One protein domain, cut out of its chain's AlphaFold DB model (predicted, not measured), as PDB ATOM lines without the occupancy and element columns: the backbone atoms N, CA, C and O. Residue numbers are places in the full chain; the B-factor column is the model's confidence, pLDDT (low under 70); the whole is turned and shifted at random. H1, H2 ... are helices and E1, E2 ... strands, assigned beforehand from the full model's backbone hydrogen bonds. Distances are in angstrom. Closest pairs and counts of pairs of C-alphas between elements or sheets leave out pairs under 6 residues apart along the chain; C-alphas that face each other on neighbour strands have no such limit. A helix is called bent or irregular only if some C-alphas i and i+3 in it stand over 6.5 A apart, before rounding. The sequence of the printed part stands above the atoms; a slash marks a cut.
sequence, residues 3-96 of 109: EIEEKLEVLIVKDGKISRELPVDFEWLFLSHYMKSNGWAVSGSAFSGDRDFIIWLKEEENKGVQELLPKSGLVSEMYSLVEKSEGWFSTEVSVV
ATOM      1  N   GLU A   3      76.162 128.752 -18.215       69.06
ATOM      2  CA  GLU A   3      76.805 127.735 -17.397       69.06
ATOM      3  C   GLU A   3      77.555 126.807 -18.347       69.06
ATOM      4  O   GLU A   3      76.987 126.331 -19.330       69.06
ATOM      5  N   ILE A   4      78.851 126.655 -18.104       72.69
ATOM      6  CA  ILE A   4      79.740 125.804 -18.886       72.69
ATOM      7  C   ILE A   4      80.142 124.668 -17.960       72.69
ATOM      8  O   ILE A   4      80.747 124.913 -16.918       72.69
ATOM      9  N   GLU A   5      79.780 123.451 -18.337       79.94
ATOM     10  CA  GLU A   5      80.179 122.234 -17.646       79.94
ATOM     11  C   GLU A   5      81.169 121.486 -18.535       79.94
ATOM     12  O   GLU A   5      80.873 121.204 -19.696       79.94
ATOM     13  N   GLU A   6      82.352 121.197 -18.000       82.31
ATOM     14  CA  GLU A   6      83.396 120.459 -18.709       82.31
ATOM     15  C   GLU A   6      83.771 119.217 -17.910       82.31
ATOM     16  O   GLU A   6      84.070 119.307 -16.717       82.31
ATOM     17  N   LYS A   7      83.766 118.065 -18.583       83.38
ATOM     18  CA  LYS A   7      84.245 116.800 -18.028       83.38
ATOM     19  C   LYS A   7      85.714 116.616 -18.362       83.38
ATOM     20  O   LYS A   7      86.098 116.664 -19.532       83.38
ATOM     21  N   LEU A   8      86.516 116.394 -17.329       85.56
ATOM     22  CA  LEU A   8      87.962 116.286 -17.447       85.56
ATOM     23  C   LEU A   8      88.470 114.973 -16.865       85.56
ATOM     24  O   LEU A   8      88.035 114.534 -15.800       85.56
ATOM     25  N   GLU A   9      89.470 114.404 -17.520       86.06
ATOM     26  CA  GLU A   9      90.344 113.406 -16.920       86.06
ATOM     27  C   GLU A   9      91.527 114.116 -16.272       86.06
ATOM     28  O   GLU A   9      92.189 114.925 -16.920       86.06
ATOM     29  N   VAL A  10      91.809 113.830 -14.999       87.06
ATOM     30  CA  VAL A  10      92.867 114.523 -14.257       87.06
ATOM     31  C   VAL A  10      93.874 113.526 -13.686       87.06
ATOM     32  O   VAL A  10      93.515 112.535 -13.046       87.06
ATOM     33  N   LEU A  11      95.157 113.810 -13.905       88.00
ATOM     34  CA  LEU A  11      96.281 113.153 -13.248       88.00
ATOM     35  C   LEU A  11      96.954 114.156 -12.318       88.00
ATOM     36  O   LEU A  11      97.415 115.211 -12.750       88.00
ATOM     37  N   ILE A  12      97.038 113.798 -11.042       88.88
ATOM     38  CA  ILE A  12      97.604 114.648  -9.999       88.88
ATOM     39  C   ILE A  12      98.792 113.913  -9.408       88.88
ATOM     40  O   ILE A  12      98.656 112.779  -8.945       88.88
ATOM     41  N   VAL A  13      99.944 114.566  -9.392       89.44
ATOM     42  CA  VAL A  13     101.146 114.071  -8.730       89.44
ATOM     43  C   VAL A  13     101.560 115.080  -7.676       89.44
ATOM     44  O   VAL A  13     101.748 116.257  -7.972       89.44
ATOM     45  N   LYS A  14     101.671 114.607  -6.436       90.25
ATOM     46  CA  LYS A  14     102.060 115.393  -5.268       90.25
ATOM     47  C   LYS A  14     103.117 114.634  -4.481       90.25
ATOM     48  O   LYS A  14     102.954 113.439  -4.219       90.25
ATOM     49  N   ASP A  15     104.214 115.299  -4.155       92.19
ATOM     50  CA  ASP A  15     105.406 114.720  -3.538       92.19
ATOM     51  C   ASP A  15     105.909 113.473  -4.299       92.19
ATOM     52  O   ASP A  15     106.377 112.490  -3.713       92.19
ATOM     53  N   GLY A  16     105.772 113.486  -5.630       90.06
ATOM     54  CA  GLY A  16     106.168 112.394  -6.522       90.06
ATOM     55  C   GLY A  16     105.261 111.160  -6.482       90.06
ATOM     56  O   GLY A  16     105.659 110.095  -6.959       90.06
ATOM     57  N   LYS A  17     104.063 111.266  -5.900       88.94
ATOM     58  CA  LYS A  17     103.073 110.183  -5.828       88.94
ATOM     59  C   LYS A  17     101.764 110.610  -6.463       88.94
ATOM     60  O   LYS A  17     101.363 111.764  -6.352       88.94
ATOM     61  N   ILE A  18     101.069 109.659  -7.080       87.00
ATOM     62  CA  ILE A  18      99.726 109.914  -7.600       87.00
ATOM     63  C   ILE A  18      98.791 110.229  -6.435       87.00
ATOM     64  O   ILE A  18      98.693 109.458  -5.476       87.00
ATOM     65  N   SER A  19      98.096 111.352  -6.551       86.12
ATOM     66  CA  SER A  19      97.029 111.773  -5.659       86.12
ATOM     67  C   SER A  19      95.681 111.607  -6.353       86.12
ATOM     68  O   SER A  19      95.559 111.803  -7.560       86.12
ATOM     69  N   ARG A  20      94.655 111.267  -5.574       81.38
ATOM     70  CA  ARG A  20      93.246 111.333  -6.002       81.38
ATOM     71  C   ARG A  20      92.528 112.567  -5.463       81.38
ATOM     72  O   ARG A  20      91.365 112.789  -5.771       81.38
ATOM     73  N   GLU A  21      93.202 113.333  -4.615       83.69
ATOM     74  CA  GLU A  21      92.664 114.553  -4.037       83.69
ATOM     75  C   GLU A  21      92.972 115.724  -4.966       83.69
ATOM     76  O   GLU A  21      94.143 116.033  -5.215       83.69
ATOM     77  N   LEU A  22      91.910 116.343  -5.479       83.81
ATOM     78  CA  LEU A  22      91.974 117.542  -6.300       83.81
ATOM     79  C   LEU A  22      92.505 118.718  -5.459       83.81
ATOM     80  O   LEU A  22      91.996 118.946  -4.358       83.81
ATOM     81  N   PRO A  23      93.494 119.485  -5.946       84.75
ATOM     82  CA  PRO A  23      93.910 120.714  -5.284       84.75
ATOM     83  C   PRO A  23      92.739 121.696  -5.146       84.75
ATOM     84  O   PRO A  23      91.944 121.855  -6.073       84.75
ATOM     85  N   VAL A  24      92.653 122.387  -4.006       84.94
ATOM     86  CA  VAL A  24      91.578 123.358  -3.705       84.94
ATOM     87  C   VAL A  24      91.521 124.496  -4.736       84.94
ATOM     88  O   VAL A  24      90.469 125.078  -4.978       84.94
ATOM     89  N   ASP A  25      92.651 124.814  -5.355       85.69
ATOM     90  CA  ASP A  25      92.831 125.864  -6.353       85.69
ATOM     91  C   ASP A  25      92.670 125.384  -7.807       85.69
ATOM     92  O   ASP A  25      92.763 126.199  -8.731       85.69
ATOM     93  N   PHE A  26      92.386 124.096  -8.039       86.56
ATOM     94  CA  PHE A  26      92.282 123.543  -9.392       86.56
ATOM     95  C   PHE A  26      91.203 124.222 -10.236       86.56
ATOM     96  O   PHE A  26      91.466 124.572 -11.382       86.56
ATOM     97  N   GLU A  27      90.007 124.451  -9.688       84.19
ATOM     98  CA  GLU A  27      88.909 125.088 -10.433       84.19
ATOM     99  C   GLU A  27      89.308 126.474 -10.951       84.19
ATOM    100  O   GLU A  27      89.021 126.841 -12.092       84.19
ATOM    101  N   TRP A  28      90.028 127.240 -10.129       84.19
ATOM    102  CA  TRP A  28      90.508 128.565 -10.503       84.19
ATOM    103  C   TRP A  28      91.610 128.497 -11.565       84.19
ATOM    104  O   TRP A  28      91.631 129.302 -12.505       84.19
ATOM    105  N   LEU A  29      92.511 127.524 -11.434       88.06
ATOM    106  CA  LEU A  29      93.565 127.258 -12.405       88.06
ATOM    107  C   LEU A  29      92.978 126.861 -13.768       88.06
ATOM    108  O   LEU A  29      93.363 127.430 -14.794       88.06
ATOM    109  N   PHE A  30      91.998 125.957 -13.765       87.75
ATOM    110  CA  PHE A  30      91.261 125.534 -14.950       87.75
ATOM    111  C   PHE A  30      90.524 126.706 -15.604       87.75
ATOM    112  O   PHE A  30      90.726 126.968 -16.789       87.75
ATOM    113  N   LEU A  31      89.747 127.475 -14.834       84.75
ATOM    114  CA  LEU A  31      89.028 128.648 -15.340       84.75
ATOM    115  C   LEU A  31      89.987 129.662 -15.976       84.75
ATOM    116  O   LEU A  31      89.729 130.188 -17.060       84.75
ATOM    117  N   SER A  32      91.124 129.916 -15.329       86.31
ATOM    118  CA  SER A  32      92.150 130.818 -15.856       86.31
ATOM    119  C   SER A  32      92.727 130.323 -17.184       86.31
ATOM    120  O   SER A  32      93.022 131.136 -18.061       86.31
ATOM    121  N   HIS A  33      92.897 129.008 -17.347       88.69
ATOM    122  CA  HIS A  33      93.335 128.400 -18.603       88.69
ATOM    123  C   HIS A  33      92.253 128.503 -19.688       88.69
ATOM    124  O   HIS A  33      92.530 129.003 -20.778       88.69
ATOM    125  N   TYR A  34      91.017 128.124 -19.357       86.69
ATOM    126  CA  TYR A  34      89.860 128.159 -20.252       86.69
ATOM    127  C   TYR A  34      89.612 129.561 -20.823       86.69
ATOM    128  O   TYR A  34      89.440 129.742 -22.028       86.69
ATOM    129  N   MET A  35      89.659 130.586 -19.968       84.81
ATOM    130  CA  MET A  35      89.486 131.977 -20.390       84.81
ATOM    131  C   MET A  35      90.621 132.447 -21.306       84.81
ATOM    132  O   MET A  35      90.372 133.169 -22.268       84.81
ATOM    133  N   LYS A  36      91.867 132.026 -21.050       85.44
ATOM    134  CA  LYS A  36      93.018 132.368 -21.904       85.44
ATOM    135  C   LYS A  36      92.936 131.721 -23.282       85.44
ATOM    136  O   LYS A  36      93.415 132.308 -24.249       85.44
ATOM    137  N   SER A  37      92.351 130.531 -23.376       84.62
ATOM    138  CA  SER A  37      92.189 129.810 -24.636       84.62
ATOM    139  C   SER A  37      90.881 130.128 -25.361       84.62
ATOM    140  O   SER A  37      90.637 129.567 -26.427       84.62
ATOM    141  N   ASN A  38      90.033 131.006 -24.809       81.62
ATOM    142  CA  ASN A  38      88.662 131.240 -25.278       81.62
ATOM    143  C   ASN A  38      87.844 129.939 -25.411       81.62
ATOM    144  O   ASN A  38      86.996 129.826 -26.294       81.62
ATOM    145  N   GLY A  39      88.137 128.937 -24.577       76.75
ATOM    146  CA  GLY A  39      87.505 127.619 -24.626       76.75
ATOM    147  C   GLY A  39      87.953 126.712 -25.781       76.75
ATOM    148  O   GLY A  39      87.375 125.645 -25.949       76.75
ATOM    149  N   TRP A  40      88.960 127.097 -26.578       78.50
ATOM    150  CA  TRP A  40      89.449 126.290 -27.712       78.50
ATOM    151  C   TRP A  40      90.511 125.259 -27.322       78.50
ATOM    152  O   TRP A  40      90.682 124.264 -28.017       78.50
ATOM    153  N   ALA A  41      91.258 125.527 -26.251       81.19
ATOM    154  CA  ALA A  41      92.230 124.602 -25.681       81.19
ATOM    155  C   ALA A  41      91.897 124.436 -24.202       81.19
ATOM    156  O   ALA A  41      92.142 125.332 -23.392       81.19
ATOM    157  N   VAL A  42      91.251 123.327 -23.883       85.38
ATOM    158  CA  VAL A  42      90.750 123.009 -22.552       85.38
ATOM    159  C   VAL A  42      91.728 122.100 -21.823       85.38
ATOM    160  O   VAL A  42      91.909 122.285 -20.625       85.38
ATOM    161  N   SER A  43      92.412 121.187 -22.522       90.62
ATOM    162  CA  SER A  43      93.442 120.337 -21.913       90.62
ATOM    163  C   SER A  43      94.721 121.113 -21.623       90.62
ATOM    164  O   SER A  43      95.185 121.899 -22.457       90.62
ATOM    165  N   GLY A  44      95.342 120.833 -20.483       91.12
ATOM    166  CA  GLY A  44      96.525 121.553 -20.039       91.12
ATOM    167  C   GLY A  44      97.251 120.891 -18.877       91.12
ATOM    168  O   GLY A  44      96.934 119.782 -18.446       91.12
ATOM    169  N   SER A  45      98.270 121.588 -18.389       91.19
ATOM    170  CA  SER A  45      99.071 121.159 -17.252       91.19
ATOM    171  C   SER A  45      99.570 122.348 -16.434       91.19
ATOM    172  O   SER A  45      99.672 123.478 -16.926       91.19
ATOM    173  N   ALA A  46      99.865 122.096 -15.162       91.38
ATOM    174  CA  ALA A  46     100.466 123.062 -14.254       91.38
ATOM    175  C   ALA A  46     101.447 122.376 -13.301       91.38
ATOM    176  O   ALA A  46     101.259 121.222 -12.919       91.38
ATOM    177  N   PHE A  47     102.497 123.110 -12.926       90.25
ATOM    178  CA  PHE A  47     103.649 122.599 -12.185       90.25
ATOM    179  C   PHE A  47     104.000 123.578 -11.069       90.25
ATOM    180  O   PHE A  47     104.154 124.774 -11.329       90.25
ATOM    181  N   SER A  48     104.156 123.078  -9.846       89.38
ATOM    182  CA  SER A  48     104.687 123.853  -8.715       89.38
ATOM    183  C   SER A  48     106.081 123.392  -8.291       89.38
ATOM    184  O   SER A  48     106.761 124.109  -7.560       89.38
ATOM    185  N   GLY A  49     106.527 122.229  -8.774       89.88
ATOM    186  CA  GLY A  49     107.844 121.671  -8.495       89.88
ATOM    187  C   GLY A  49     108.208 120.537  -9.449       89.88
ATOM    188  O   GLY A  49     107.443 120.174 -10.340       89.88
ATOM    189  N   ASP A  50     109.382 119.950  -9.237       92.38
ATOM    190  CA  ASP A  50     109.905 118.844 -10.050       92.38
ATOM    191  C   ASP A  50     109.218 117.492  -9.786       92.38
ATOM    192  O   ASP A  50     109.451 116.518 -10.508       92.38
ATOM    193  N   ARG A  51     108.372 117.452  -8.751       91.94
ATOM    194  CA  ARG A  51     107.600 116.302  -8.262       91.94
ATOM    195  C   ARG A  51     106.134 116.636  -7.963       91.94
ATOM    196  O   ARG A  51     105.422 115.769  -7.460       91.94
ATOM    197  N   ASP A  52     105.708 117.857  -8.284       91.50
ATOM    198  CA  ASP A  52     104.367 118.374  -8.008       91.50
ATOM    199  C   ASP A  52     103.762 118.968  -9.275       91.50
ATOM    200  O   ASP A  52     104.178 120.036  -9.747       91.50
ATOM    201  N   PHE A  53     102.781 118.265  -9.831       91.25
ATOM    202  CA  PHE A  53     102.121 118.681 -11.055       91.25
ATOM    203  C   PHE A  53     100.718 118.111 -11.202       91.25
ATOM    204  O   PHE A  53     100.339 117.111 -10.592       91.25
ATOM    205  N   ILE A  54      99.959 118.758 -12.072       90.94
ATOM    206  CA  ILE A  54      98.623 118.350 -12.467       90.94
ATOM    207  C   ILE A  54      98.505 118.430 -13.984       90.94
ATOM    208  O   ILE A  54      99.000 119.370 -14.608       90.94
ATOM    209  N   ILE A  55      97.868 117.426 -14.572       90.69
ATOM    210  CA  ILE A  55      97.543 117.356 -15.996       90.69
ATOM    211  C   ILE A  55      96.051 117.091 -16.094       90.69
ATOM    212  O   ILE A  55      95.540 116.234 -15.375       90.69
ATOM    213  N   TRP A  56      95.364 117.814 -16.970       90.88
ATOM    214  CA  TRP A  56      93.953 117.593 -17.248       90.88
ATOM    215  C   TRP A  56      93.708 117.495 -18.753       90.88
ATOM    216  O   TRP A  56      94.274 118.260 -19.539       90.88
ATOM    217  N   LEU A  57      92.862 116.547 -19.143       87.81
ATOM    218  CA  LEU A  57      92.483 116.269 -20.521       87.81
ATOM    219  C   LEU A  57      90.976 116.426 -20.679       87.81
ATOM    220  O   LEU A  57      90.204 115.917 -19.868       87.81
ATOM    221  N   LYS A  58      90.564 117.115 -21.740       86.12
ATOM    222  CA  LYS A  58      89.182 117.078 -22.218       86.12
ATOM    223  C   LYS A  58      89.030 115.861 -23.126       86.12
ATOM    224  O   LYS A  58      89.816 115.713 -24.053       86.12
ATOM    225  N   GLU A  59      88.011 115.037 -22.891       74.56
ATOM    226  CA  GLU A  59      87.783 113.769 -23.613       74.56
ATOM    227  C   GLU A  59      87.757 113.938 -25.147       74.56
ATOM    228  O   GLU A  59      88.238 113.092 -25.894       74.56
ATOM    229  N   GLU A  60      87.241 115.071 -25.626       77.94
ATOM    230  CA  GLU A  60      87.150 115.395 -27.054       77.94
ATOM    231  C   GLU A  60      88.492 115.838 -27.670       77.94
ATOM    232  O   GLU A  60      88.666 115.804 -28.892       77.94
ATOM    233  N   GLU A  61      89.451 116.276 -26.849       78.69
ATOM    234  CA  GLU A  61      90.778 116.670 -27.306       78.69
ATOM    235  C   GLU A  61      91.679 115.436 -27.375       78.69
ATOM    236  O   GLU A  61      92.209 114.973 -26.370       78.69
ATOM    237  N   ASN A  62      91.896 114.920 -28.585       74.50
ATOM    238  CA  ASN A  62      92.817 113.811 -28.842       74.50
ATOM    239  C   ASN A  62      94.290 114.248 -28.678       74.50
ATOM    240  O   ASN A  62      95.015 114.391 -29.665       74.50
ATOM    241  N   LYS A  63      94.705 114.524 -27.438       78.81
ATOM    242  CA  LYS A  63      96.068 114.902 -27.046       78.81
ATOM    243  C   LYS A  63      96.687 113.816 -26.185       78.81
ATOM    244  O   LYS A  63      96.090 113.367 -25.207       78.81
ATOM    245  N   GLY A  64      97.924 113.449 -26.499       78.94
ATOM    246  CA  GLY A  64      98.709 112.585 -25.628       78.94
ATOM    247  C   GLY A  64      99.156 113.330 -24.370       78.94
ATOM    248  O   GLY A  64      99.575 114.485 -24.433       78.94
ATOM    249  N   VAL A  65      99.171 112.647 -23.224       80.25
ATOM    250  CA  VAL A  65      99.687 113.189 -21.949       80.25
ATOM    251  C   VAL A  65     101.113 113.729 -22.103       80.25
ATOM    252  O   VAL A  65     101.473 114.749 -21.518       80.25
ATOM    253  N   GLN A  66     101.915 113.072 -22.946       81.38
ATOM    254  CA  GLN A  66     103.291 113.467 -23.241       81.38
ATOM    255  C   GLN A  66     103.404 114.862 -23.870       81.38
ATOM    256  O   GLN A  66     104.415 115.534 -23.678       81.38
ATOM    257  N   GLU A  67     102.376 115.327 -24.584       85.81
ATOM    258  CA  GLU A  67     102.348 116.667 -25.185       85.81
ATOM    259  C   GLU A  67     102.175 117.772 -24.137       85.81
ATOM    260  O   GLU A  67     102.539 118.924 -24.379       85.81
ATOM    261  N   LEU A  68     101.638 117.422 -22.966       87.75
ATOM    262  CA  LEU A  68     101.389 118.337 -21.853       87.75
ATOM    263  C   LEU A  68     102.521 118.328 -20.822       87.75
ATOM    264  O   LEU A  68     102.523 119.152 -19.903       87.75
ATOM    265  N   LEU A  69     103.492 117.425 -20.966       86.50
ATOM    266  CA  LEU A  69     104.665 117.388 -20.108       86.50
ATOM    267  C   LEU A  69     105.704 118.427 -20.548       86.50
ATOM    268  O   LEU A  69     105.981 118.591 -21.740       86.50
ATOM    269  N   PRO A  70     106.347 119.119 -19.597       83.50
ATOM    270  CA  PRO A  70     107.412 120.045 -19.908       83.50
ATOM    271  C   PRO A  70     108.629 119.252 -20.387       83.50
ATOM    272  O   PRO A  70     108.911 118.154 -19.911       83.50
ATOM    273  N   LYS A  71     109.411 119.833 -21.299       81.38
ATOM    274  CA  LYS A  71     110.650 119.210 -21.807       81.38
ATOM    275  C   LYS A  71     111.789 119.182 -20.778       81.38
ATOM    276  O   LYS A  71     112.806 118.537 -21.008       81.38
ATOM    277  N   SER A  72     111.644 119.923 -19.682       81.12
ATOM    278  CA  SER A  72     112.625 120.055 -18.605       81.12
ATOM    279  C   SER A  72     111.942 120.534 -17.327       81.12
ATOM    280  O   SER A  72     110.926 121.220 -17.408       81.12
ATOM    281  N   GLY A  73     112.541 120.266 -16.167       81.75
ATOM    282  CA  GLY A  73     112.053 120.758 -14.872       81.75
ATOM    283  C   GLY A  73     111.315 119.713 -14.040       81.75
ATOM    284  O   GLY A  73     111.089 119.955 -12.864       81.75
ATOM    285  N   LEU A  74     111.013 118.545 -14.612       86.69
ATOM    286  CA  LEU A  74     110.624 117.351 -13.866       86.69
ATOM    287  C   LEU A  74     111.834 116.432 -13.676       86.69
ATOM    288  O   LEU A  74     112.706 116.355 -14.549       86.69
ATOM    289  N   VAL A  75     111.871 115.701 -12.563       88.12
ATOM    290  CA  VAL A  75     112.848 114.615 -12.394       88.12
ATOM    291  C   VAL A  75     112.494 113.430 -13.297       88.12
ATOM    292  O   VAL A  75     111.323 113.186 -13.591       88.12
ATOM    293  N   SER A  76     113.503 112.680 -13.746       86.62
ATOM    294  CA  SER A  76     113.345 111.581 -14.714       86.62
ATOM    295  C   SER A  76     112.288 110.551 -14.308       86.62
ATOM    296  O   SER A  76     111.545 110.054 -15.153       86.62
ATOM    297  N   GLU A  77     112.178 110.265 -13.012       89.38
ATOM    298  CA  GLU A  77     111.224 109.304 -12.472       89.38
ATOM    299  C   GLU A  77     109.773 109.736 -12.703       89.38
ATOM    300  O   GLU A  77     108.901 108.875 -12.812       89.38
ATOM    301  N   MET A  78     109.502 111.043 -12.810       88.62
ATOM    302  CA  MET A  78     108.153 111.555 -13.061       88.62
ATOM    303  C   MET A  78     107.691 111.274 -14.487       88.62
ATOM    304  O   MET A  78     106.540 110.899 -14.676       88.62
ATOM    305  N   TYR A  79     108.577 111.368 -15.482       86.12
ATOM    306  CA  TYR A  79     108.230 111.000 -16.860       86.12
ATOM    307  C   TYR A  79     107.832 109.523 -16.943       86.12
ATOM    308  O   TYR A  79     106.768 109.190 -17.457       86.12
ATOM    309  N   SER A  80     108.630 108.645 -16.327       86.31
ATOM    310  CA  SER A  80     108.316 107.214 -16.260       86.31
ATOM    311  C   SER A  80     107.068 106.903 -15.433       86.31
ATOM    312  O   SER A  80     106.395 105.909 -15.701       86.31
ATOM    313  N   LEU A  81     106.771 107.702 -14.401       84.62
ATOM    314  CA  LEU A  81     105.533 107.576 -13.636       84.62
ATOM    315  C   LEU A  81     104.338 107.846 -14.548       84.62
ATOM    316  O   LEU A  81     103.435 107.019 -14.598       84.62
ATOM    317  N   VAL A  82     104.355 108.949 -15.297       80.81
ATOM    318  CA  VAL A  82     103.250 109.354 -16.178       80.81
ATOM    319  C   VAL A  82     102.992 108.314 -17.267       80.81
ATOM    320  O   VAL A  82     101.853 107.885 -17.421       80.81
ATOM    321  N   GLU A  83     104.037 107.820 -17.936       79.31
ATOM    322  CA  GLU A  83     103.921 106.759 -18.953       79.31
ATOM    323  C   GLU A  83     103.277 105.474 -18.408       79.31
ATOM    324  O   GLU A  83     102.492 104.820 -19.084       79.31
ATOM    325  N   LYS A  84     103.575 105.102 -17.158       77.44
ATOM    326  CA  LYS A  84     102.991 103.910 -16.512       77.44
ATOM    327  C   LYS A  84     101.581 104.141 -15.974       77.44
ATOM    328  O   LYS A  84     100.921 103.187 -15.564       77.44
ATOM    329  N   SER A  85     101.148 105.396 -15.938       70.69
ATOM    330  CA  SER A  85      99.924 105.850 -15.279       70.69
ATOM    331  C   SER A  85      98.848 106.271 -16.274       70.69
ATOM    332  O   SER A  85      97.839 106.829 -15.857       70.69
ATOM    333  N   GLU A  86      99.010 105.948 -17.562       63.25
ATOM    334  CA  GLU A  86      97.997 106.169 -18.607       63.25
ATOM    335  C   GLU A  86      96.619 105.574 -18.246       63.25
ATOM    336  O   GLU A  86      95.602 106.061 -18.715       63.25
ATOM    337  N   GLY A  87      96.555 104.575 -17.353       59.06
ATOM    338  CA  GLY A  87      95.302 104.007 -16.830       59.06
ATOM    339  C   GLY A  87      94.854 104.514 -15.449       59.06
ATOM    340  O   GLY A  87      93.962 103.917 -14.853       59.06
ATOM    341  N   TRP A  88      95.510 105.535 -14.887       59.66
ATOM    342  CA  TRP A  88      95.284 106.038 -13.519       59.66
ATOM    343  C   TRP A  88      94.671 107.441 -13.473       59.66
ATOM    344  O   TRP A  88      94.538 107.995 -12.378       59.66
ATOM    345  N   PHE A  89      94.281 108.002 -14.622       62.66
ATOM    346  CA  PHE A  89      93.468 109.213 -14.671       62.66
ATOM    347  C   PHE A  89      92.238 109.012 -13.786       62.66
ATOM    348  O   PHE A  89      91.411 108.123 -13.995       62.66
ATOM    349  N   SER A  90      92.189 109.778 -12.702       55.72
ATOM    350  CA  SER A  90      91.132 109.657 -11.716       55.72
ATOM    351  C   SER A  90      89.951 110.472 -12.215       55.72
ATOM    352  O   SER A  90      90.033 111.693 -12.234       55.72
ATOM    353  N   THR A  91      88.868 109.761 -12.545       51.66
ATOM    354  CA  THR A  91      87.450 110.163 -12.431       51.66
ATOM    355  C   THR A  91      87.076 111.540 -12.969       51.66
ATOM    356  O   THR A  91      87.357 112.527 -12.303       51.66
ATOM    357  N   GLU A  92      86.333 111.543 -14.086       57.12
ATOM    358  CA  GLU A  92      85.470 112.622 -14.605       57.12
ATOM    359  C   GLU A  92      85.281 113.792 -13.621       57.12
ATOM    360  O   GLU A  92      84.332 113.827 -12.831       57.12
ATOM    361  N   VAL A  93      86.203 114.754 -13.637       61.53
ATOM    362  CA  VAL A  93      86.065 115.986 -12.865       61.53
ATOM    363  C   VAL A  93      85.141 116.882 -13.675       61.53
ATOM    364  O   VAL A  93      85.518 117.334 -14.753       61.53
ATOM    365  N   SER A  94      83.922 117.096 -13.178       59.81
ATOM    366  CA  SER A  94      83.003 118.084 -13.740       59.81
ATOM    367  C   SER A  94      83.320 119.445 -13.129       59.81
ATOM    368  O   SER A  94      83.125 119.658 -11.930       59.81
ATOM    369  N   VAL A  95      83.859 120.354 -13.940       66.06
ATOM    370  CA  VAL A  95      84.059 121.749 -13.538       66.06
ATOM    371  C   VAL A  95      82.906 122.574 -14.089       66.06
ATOM    372  O   VAL A  95      82.724 122.663 -15.303       66.06
ATOM    373  N   VAL A  96      82.143 123.199 -13.191       63.19
ATOM    374  CA  VAL A  96      81.012 124.064 -13.546       63.19
ATOM    375  C   VAL A  96      81.423 125.526 -13.419       63.19
ATOM    376  O   VAL A  96      81.642 126.047 -12.325       63.19
TER     377      VAL A  96
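What this domain is: This is residues 3 to 96 of the 109 residues of an uncharacterized protein of Enterococcus gallinarum (UniProt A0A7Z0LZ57). A strongly twisted sheet of five strands is built around the long, bent strand E1, with E2 and E5 on one side of it and E4, then E3, on the other. H1 packs on the sheet at E3 and E5, while H2 and H3 only graze the sheet, away from H1. The printed part has 94 residues with three named helices and five named strands: along the chain E1 and E2 come first, then H1, then E3 and E4, then H2 and H3, and last E5; the sheet is branched, its neighbour pairs E1 and E2, E1 and E4, E1 and E5, and E3 and E4 are antiparallel, and the class is mixed, helices and strands. It is compact, with a radius of gyration of the C-alphas of 12.6 A, and elongated, spanning 39 by 23 by 23 A.

How they stand to each other: E1, residues 3 to 14, bends by 63 degrees at residue 9. It forms a hairpin with E2, residues 17 to 19, where N 19 and O 12 are 2.8 A apart. H1, residues 26 to 36, is on the sheet; its closest C-alphas to E3, residues 44 to 47, are those of His 33 and Gly 44, 7.7 A. E3 and E4, residues 53 to 58, form a hairpin, with N 46 and O 54 at 2.9 A. E4 and E1 are antiparallel, with N 11 and O 55 at 2.9 A. H2, residues 65 to 68, only grazes the sheet; the closest C-alphas to E3 are those of Leu 68 and Ser 45, 5.9 A. H3, residues 76 to 84, only grazes the sheet and is close to H2 but not clearly touching, Val 65 and Val 82 having the closest C-alphas at 7.8 A. E5, residues 90 to 96, is antiparallel to E1, with N 8 and O 93 at 2.9 A. H1 and H3 have every O i to N i+4 pair within hydrogen-bond range; H2 is too short for one.

Where its parts are: E1 measures 30.6 A from C-alpha 3 at (76.805, 127.735, -17.397); H1 15.3 A, E4 17.2 A, H3 13.0 A, and E5 17.7 A, ending at C-alpha 96 (81.012, 124.064, -13.546).

The domain as a whole: The C-alphas of Glu 3 and Ser 76, the farthest apart, are 40.0 A apart. The printed part has no cut and no long link; pLDDT is under 70 at residue 3 and residues 86 to 96.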